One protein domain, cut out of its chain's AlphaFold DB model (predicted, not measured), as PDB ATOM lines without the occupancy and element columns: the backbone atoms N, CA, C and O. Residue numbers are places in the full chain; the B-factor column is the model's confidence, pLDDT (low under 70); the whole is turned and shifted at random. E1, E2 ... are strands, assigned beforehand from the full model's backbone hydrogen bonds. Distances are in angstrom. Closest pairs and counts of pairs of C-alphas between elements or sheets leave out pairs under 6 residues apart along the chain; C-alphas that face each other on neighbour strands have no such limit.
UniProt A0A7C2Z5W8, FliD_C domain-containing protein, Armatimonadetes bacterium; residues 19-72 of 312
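What this domain is: This is residues 19 to 72 of the 312 residues of the protein "FliD_C domain-containing protein" of Armatimonadetes bacterium (UniProt A0A7C2Z5W8). Little regular structure: a long arm with no named element, residues 19 to 40, looped at its far end, leads to a small head of two strand hairpins, E1 with E2 and E3 with E4. The arm makes much of the length. The 54 printed residues hold no named helix and four named strands, E1 to E4 in chain order, in two antiparallel sheets, E1 - E2 and E3 - E4; the class is all strand, with 16 residues in named elements. The whole is extended, radius of gyration of the C-alphas 18.4 A, spans 53 by 20 by 13 A.

Where its parts are: E1, residues 41 to 43, begins at C-alpha (-43.644, -29.981, 33.934) and measures 6.6 A. E2 is residues 54 to 56, 6.7 A. E3 is residues 60 to 65, 11.9 A. E4, residues 68 to 71, 9.8 A, ends at C-alpha (-50.149, -30.529, 25.403).

How they stand to each other: Hairpin E1 and E2 is antiparallel at 159 degrees, with N 41 and O 56 2.8 A apart, within hydrogen-bond range. E2 and E3 meet only through their tight link. Hairpin E3 and E4 is antiparallel at 150 degrees, with N 61 and O 70 2.8 A apart, within hydrogen-bond range. E1 is apart from E3.

The domain as a whole: The two farthest C-alphas, of Ala 21 and Gly 47, are 53.6 A apart. The printed part has no cut, and no link between strands is long. The model's pLDDT is under 70 at residues 26 to 27 and 32 to 38.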
ATOM      1  N   LEU A  19     -22.673  -5.688  41.446       82.38
ATOM      2  CA  LEU A  19     -23.875  -6.361  40.955       82.38
ATOM      3  C   LEU A  19     -25.144  -5.767  41.584       82.38
ATOM      4  O   LEU A  19     -26.161  -5.678  40.892       82.38
ATOM      5  N   ASP A  20     -25.088  -5.325  42.846       84.00
ATOM      6  CA  ASP A  20     -26.196  -4.600  43.493       84.00
ATOM      7  C   ASP A  20     -26.404  -3.216  42.859       84.00
ATOM      8  O   ASP A  20     -27.513  -2.870  42.468       84.00
ATOM      9  N   ALA A  21     -25.336  -2.437  42.666       83.38
ATOM     10  CA  ALA A  21     -25.392  -1.098  42.077       83.38
ATOM     11  C   ALA A  21     -25.916  -1.104  40.632       83.38
ATOM     12  O   ALA A  21     -26.565  -0.152  40.201       83.38
ATOM     13  N   LEU A  22     -25.666  -2.184  39.885       82.88
ATOM     14  CA  LEU A  22     -26.185  -2.383  38.531       82.88
ATOM     15  C   LEU A  22     -27.574  -3.058  38.497       82.88
ATOM     16  O   LEU A  22     -28.101  -3.313  37.411       82.88
ATOM     17  N   GLY A  23     -28.170  -3.368  39.656       80.25
ATOM     18  CA  GLY A  23     -29.485  -4.009  39.770       80.25
ATOM     19  C   GLY A  23     -29.545  -5.420  39.176       80.25
ATOM     20  O   GLY A  23     -30.585  -5.854  38.674       80.25
ATOM     21  N   LEU A  24     -28.410  -6.122  39.164       78.25
ATOM     22  CA  LEU A  24     -28.237  -7.465  38.604       78.25
ATOM     23  C   LEU A  24     -28.376  -8.575  39.655       78.25
ATOM     24  O   LEU A  24     -28.412  -9.743  39.273       78.25
ATOM     25  N   LEU A  25     -28.458  -8.235  40.944       77.56
ATOM     26  CA  LEU A  25     -28.764  -9.187  42.013       77.56
ATOM     27  C   LEU A  25     -30.272  -9.443  42.120       77.56
ATOM     28  O   LEU A  25     -31.090  -8.547  41.911       77.56
ATOM     29  N   ASP A  26     -30.624 -10.671  42.502       69.94
ATOM     30  CA  ASP A  26     -32.015 -11.088  42.741       69.94
ATOM     31  C   ASP A  26     -32.571 -10.549  44.083       69.94
ATOM     32  O   ASP A  26     -33.764 -10.665  44.362       69.94
ATOM     33  N   SER A  27     -31.708  -9.946  44.911       69.00
ATOM     34  CA  SER A  27     -32.015  -9.320  46.204       69.00
ATOM     35  C   SER A  27     -31.031  -8.177  46.495       69.00
ATOM     36  O   SER A  27     -29.837  -8.354  46.262       69.00
ATOM     37  N   GLY A  28     -31.500  -7.038  47.018       72.31
ATOM     38  CA  GLY A  28     -30.679  -5.838  47.248       72.31
ATOM     39  C   GLY A  28     -31.489  -4.540  47.146       72.31
ATOM     40  O   GLY A  28     -32.670  -4.577  46.794       72.31
ATOM     41  N   ALA A  29     -30.876  -3.393  47.457       73.50
ATOM     42  CA  ALA A  29     -31.567  -2.095  47.464       73.50
ATOM     43  C   ALA A  29     -32.003  -1.643  46.057       73.50
ATOM     44  O   ALA A  29     -32.974  -0.901  45.925       73.50
ATOM     45  N   ASN A  30     -31.316  -2.128  45.016       76.12
ATOM     46  CA  ASN A  30     -31.612  -1.833  43.611       76.12
ATOM     47  C   ASN A  30     -32.046  -3.084  42.818       76.12
ATOM     48  O   ASN A  30     -31.959  -3.096  41.587       76.12
ATOM     49  N   ALA A  31     -32.482  -4.154  43.495       70.25
ATOM     50  CA  ALA A  31     -32.830  -5.415  42.844       70.25
ATOM     51  C   ALA A  31     -33.968  -5.247  41.825       70.25
ATOM     52  O   ALA A  31     -35.012  -4.648  42.102       70.25
ATOM     53  N   ARG A  32     -33.781  -5.817  40.630       65.12
ATOM     54  CA  ARG A  32     -34.850  -5.923  39.631       65.12
ATOM     55  C   ARG A  32     -35.895  -6.945  40.087       65.12
ATOM     56  O   ARG A  32     -35.575  -7.887  40.803       65.12
ATOM     57  N   ALA A  33     -37.148  -6.749  39.663       60.19
ATOM     58  CA  ALA A  33     -38.276  -7.610  40.018       60.19
ATOM     59  C   ALA A  33     -37.930  -9.102  39.865       60.19
ATOM     60  O   ALA A  33     -37.378  -9.503  38.839       60.19
ATOM     61  N   GLN A  34     -38.274  -9.895  40.887       60.88
ATOM     62  CA  GLN A  34     -38.043 -11.339  40.947       60.88
ATOM     63  C   GLN A  34     -38.410 -12.012  39.617       60.88
ATOM     64  O   GLN A  34     -39.576 -12.044  39.212       60.88
ATOM     65  N   VAL A  35     -37.412 -12.576  38.939       62.84
ATOM     66  CA  VAL A  35     -37.644 -13.411  37.761       62.84
ATOM     67  C   VAL A  35     -38.245 -14.722  38.259       62.84
ATOM     68  O   VAL A  35     -37.597 -15.481  38.977       62.84
ATOM     69  N   THR A  36     -39.502 -14.995  37.908       64.94
ATOM     70  CA  THR A  36     -40.096 -16.309  38.187       64.94
ATOM     71  C   THR A  36     -39.367 -17.347  37.342       64.94
ATOM     72  O   THR A  36     -39.482 -17.345  36.116       64.94
ATOM     73  N   LEU A  37     -38.603 -18.220  37.997       67.81
ATOM     74  CA  LEU A  37     -37.890 -19.302  37.328       67.81
ATOM     75  C   LEU A  37     -38.875 -20.278  36.676       67.81
ATOM     76  O   LEU A  37     -39.928 -20.598  37.237       67.81
ATOM     77  N   GLY A  38     -38.512 -20.769  35.492       69.69
ATOM     78  CA  GLY A  38     -39.218 -21.872  34.855       69.69
ATOM     79  C   GLY A  38     -39.128 -23.120  35.733       69.69
ATOM     80  O   GLY A  38     -38.045 -23.500  36.175       69.69
ATOM     81  N   LYS A  39     -40.268 -23.756  35.994       81.56
ATOM     82  CA  LYS A  39     -40.338 -25.070  36.645       81.56
ATOM     83  C   LYS A  39     -40.626 -26.114  35.589       81.56
ATOM     84  O   LYS A  39     -41.439 -25.835  34.712       81.56
ATOM     85  N   ASP A  40     -39.997 -27.274  35.677       87.06
ATOM     86  CA  ASP A  40     -40.314 -28.383  34.782       87.06
ATOM     87  C   ASP A  40     -41.769 -28.826  34.962       87.06
ATOM     88  O   ASP A  40     -42.362 -28.698  36.038       87.06
ATOM     89  N   ALA A  41     -42.357 -29.324  33.881       88.81
ATOM     90  CA  ALA A  41     -43.644 -29.981  33.934       88.81
ATOM     91  C   ALA A  41     -43.486 -31.335  34.627       88.81
ATOM     92  O   ALA A  41     -42.578 -32.096  34.296       88.81
ATOM     93  N   VAL A  42     -44.390 -31.632  35.556       91.00
ATOM     94  CA  VAL A  42     -44.465 -32.919  36.249       91.00
ATOM     95  C   VAL A  42     -45.850 -33.494  36.006       91.00
ATOM     96  O   VAL A  42     -46.850 -32.831  36.291       91.00
ATOM     97  N   ILE A  43     -45.908 -34.701  35.452       90.69
ATOM     98  CA  ILE A  43     -47.160 -35.428  35.225       90.69
ATOM     99  C   ILE A  43     -47.053 -36.858  35.741       90.69
ATOM    100  O   ILE A  43     -45.972 -37.440  35.768       90.69
ATOM    101  N   GLN A  44     -48.198 -37.442  36.081       91.06
ATOM    102  CA  GLN A  44     -48.340 -38.863  36.377       91.06
ATOM    103  C   GLN A  44     -49.364 -39.458  35.415       91.06
ATOM    104  O   GLN A  44     -50.414 -38.865  35.168       91.06
ATOM    105  N   ILE A  45     -49.059 -40.630  34.862       89.44
ATOM    106  CA  ILE A  45     -49.958 -41.359  33.968       89.44
ATOM    107  C   ILE A  45     -50.302 -42.678  34.657       89.44
ATOM    108  O   ILE A  45     -49.434 -43.520  34.879       89.44
ATOM    109  N   ALA A  46     -51.570 -42.856  35.027       86.81
ATOM    110  CA  ALA A  46     -52.022 -44.065  35.708       86.81
ATOM    111  C   ALA A  46     -51.772 -45.314  34.844       86.81
ATOM    112  O   ALA A  46     -52.053 -45.316  33.647       86.81
ATOM    113  N   GLY A  47     -51.234 -46.378  35.450       83.12
ATOM    114  CA  GLY A  47     -50.901 -47.624  34.744       83.12
ATOM    115  C   GLY A  47     -49.662 -47.545  33.842       83.12
ATOM    116  O   GLY A  47     -49.307 -48.536  33.213       83.12
ATOM    117  N   PHE A  48     -48.976 -46.401  33.805       83.44
ATOM    118  CA  PHE A  48     -47.742 -46.191  33.058       83.44
ATOM    119  C   PHE A  48     -46.615 -45.812  34.030       83.44
ATOM    120  O   PHE A  48     -46.831 -45.078  34.994       83.44
ATOM    121  N   ASN A  49     -45.410 -46.350  33.822       82.69
ATOM    122  CA  ASN A  49     -44.236 -46.122  34.681       82.69
ATOM    123  C   ASN A  49     -44.492 -46.310  36.200       82.69
ATOM    124  O   ASN A  49     -43.954 -45.578  37.028       82.69
ATOM    125  N   ASN A  50     -45.357 -47.263  36.574       84.44
ATOM    126  CA  ASN A  50     -45.719 -47.573  37.967       84.44
ATOM    127  C   ASN A  50     -46.185 -46.358  38.802       84.44
ATOM    128  O   ASN A  50     -46.000 -46.341  40.016       84.44
ATOM    129  N   GLY A  51     -46.779 -45.344  38.162       81.31
ATOM    130  CA  GLY A  51     -47.257 -44.136  38.846       81.31
ATOM    131  C   GLY A  51     -46.153 -43.165  39.276       81.31
ATOM    132  O   GLY A  51     -46.424 -42.269  40.069       81.31
ATOM    133  N   GLN A  52     -44.922 -43.327  38.782       87.50
ATOM    134  CA  GLN A  52     -43.846 -42.376  39.050       87.50
ATOM    135  C   GLN A  52     -43.984 -41.092  38.230       87.50
ATOM    136  O   GLN A  52     -44.514 -41.092  37.115       87.50
ATOM    137  N   ASP A  53     -43.439 -40.009  38.785       91.44
ATOM    138  CA  ASP A  53     -43.407 -38.694  38.158       91.44
ATOM    139  C   ASP A  53     -42.625 -38.711  36.844       91.44
ATOM    140  O   ASP A  53     -41.495 -39.198  36.749       91.44
ATOM    141  N   ILE A  54     -43.226 -38.115  35.821       90.81
ATOM    142  CA  ILE A  54     -42.606 -37.874  34.527       90.81
ATOM    143  C   ILE A  54     -42.311 -36.385  34.439       90.81
ATOM    144  O   ILE A  54     -43.224 -35.557  34.413       90.81
ATOM    145  N   VAL A  55     -41.023 -36.059  34.383       91.50
ATOM    146  CA  VAL A  55     -40.533 -34.678  34.370       91.50
ATOM    147  C   VAL A  55     -40.142 -34.276  32.952       91.50
ATOM    148  O   VAL A  55     -39.448 -35.025  32.258       91.50
ATOM    149  N   ARG A  56     -40.594 -33.106  32.494       90.00
ATOM    150  CA  ARG A  56     -40.265 -32.558  31.171       90.00
ATOM    151  C   ARG A  56     -40.002 -31.058  31.234       90.00
ATOM    152  O   ARG A  56     -40.780 -30.299  31.798       90.00
ATOM    153  N   ALA A  57     -38.956 -30.617  30.542       89.06
ATOM    154  CA  ALA A  57     -38.622 -29.197  30.385       89.06
ATOM    155  C   ALA A  57     -39.566 -28.448  29.416       89.06
ATOM    156  O   ALA A  57     -39.342 -27.287  29.096       89.06
ATOM    157  N   THR A  58     -40.611 -29.099  28.900       88.19
ATOM    158  CA  THR A  58     -41.600 -28.495  28.001       88.19
ATOM    159  C   THR A  58     -43.010 -28.950  28.361       88.19
ATOM    160  O   THR A  58     -43.214 -30.054  28.864       88.19
ATOM    161  N   ASN A  59     -43.994 -28.101  28.061       89.12
ATOM    162  CA  ASN A  59     -45.417 -28.424  28.176       89.12
ATOM    163  C   ASN A  59     -45.946 -29.233  26.979       89.12
ATOM    164  O   ASN A  59     -47.126 -29.566  26.952       89.12
ATOM    165  N   THR A  60     -45.109 -29.527  25.984       92.31
ATOM    166  CA  THR A  60     -45.442 -30.391  24.843       92.31
ATOM    167  C   THR A  60     -44.661 -31.691  24.972       92.31
ATOM    168  O   THR A  60     -43.453 -31.713  24.756       92.31
ATOM    169  N   ILE A  61     -45.344 -32.771  25.337       90.56
ATOM    170  CA  ILE A  61     -44.737 -34.068  25.635       90.56
ATOM    171  C   ILE A  61     -45.118 -35.044  24.525       90.56
ATOM    172  O   ILE A  61     -46.274 -35.440  24.427       90.56
ATOM    173  N   SER A  62     -44.156 -35.427  23.690       92.69
ATOM    174  CA  SER A  62     -44.363 -36.329  22.542       92.69
ATOM    175  C   SER A  62     -43.484 -37.583  22.582       92.69
ATOM    176  O   SER A  62     -43.477 -38.363  21.637       92.69
ATOM    177  N   ASP A  63     -42.697 -37.758  23.641       89.75
ATOM    178  CA  ASP A  63     -41.664 -38.792  23.772       89.75
ATOM    179  C   ASP A  63     -42.006 -39.869  24.816       89.75
ATOM    180  O   ASP A  63     -41.247 -40.814  25.010       89.75
ATOM    181  N   VAL A  64     -43.138 -39.723  25.508       89.56
ATOM    182  CA  VAL A  64     -43.553 -40.614  26.604       89.56
ATOM    183  C   VAL A  64     -44.467 -41.728  26.106       89.56
ATOM    184  O   VAL A  64     -44.269 -42.893  26.436       89.56
ATOM    185  N   LEU A  65     -45.483 -41.368  25.323       86.00
ATOM    186  CA  LEU A  65     -46.482 -42.292  24.803       86.00
ATOM    187  C   LEU A  65     -46.313 -42.396  23.281       86.00
ATOM    188  O   LEU A  65     -46.484 -41.388  22.591       86.00
ATOM    189  N   PRO A  66     -45.993 -43.581  22.732       85.69
ATOM    190  CA  PRO A  66     -45.881 -43.760  21.288       85.69
ATOM    191  C   PRO A  66     -47.154 -43.307  20.561       85.69
ATOM    192  O   PRO A  66     -48.254 -43.744  20.891       85.69
ATOM    193  N   GLY A  67     -47.003 -42.420  19.574       84.94
ATOM    194  CA  GLY A  67     -48.116 -41.910  18.763       84.94
ATOM    195  C   GLY A  67     -49.027 -40.888  19.455       84.94
ATOM    196  O   GLY A  67     -50.009 -40.463  18.849       84.94
ATOM    197  N   VAL A  68     -48.719 -40.464  20.687       90.06
ATOM    198  CA  VAL A  68     -49.517 -39.480  21.432       90.06
ATOM    199  C   VAL A  68     -48.656 -38.278  21.805       90.06
ATOM    200  O   VAL A  68     -47.622 -38.405  22.457       90.06
ATOM    201  N   THR A  69     -49.140 -37.088  21.453       93.06
ATOM    202  CA  THR A  69     -48.568 -35.815  21.899       93.06
ATOM    203  C   THR A  69     -49.500 -35.181  22.922       93.06
ATOM    204  O   THR A  69     -50.643 -34.852  22.611       93.06
ATOM    205  N   LEU A  70     -49.012 -34.986  24.143       91.50
ATOM    206  CA  LEU A  70     -49.732 -34.315  25.219       91.50
ATOM    207  C   LEU A  70     -49.339 -32.839  25.261       91.50
ATOM    208  O   LEU A  70     -48.164 -32.500  25.409       91.50
ATOM    209  N   GLN A  71     -50.332 -31.958  25.180       92.56
ATOM    210  CA  GLN A  71     -50.149 -30.529  25.403       92.56
ATOM    211  C   GLN A  71     -50.689 -30.161  26.786       92.56
ATOM    212  O   GLN A  71     -51.897 -30.146  27.015       92.56
ATOM    213  N   LEU A  72     -49.789 -29.852  27.716       90.88
ATOM    214  CA  LEU A  72     -50.135 -29.453  29.074       90.88
ATOM    215  C   LEU A  72     -50.582 -27.989  29.090       90.88
ATOM    216  O   LEU A  72     -49.864 -27.104  28.617       90.88
TER     217      LEU A  72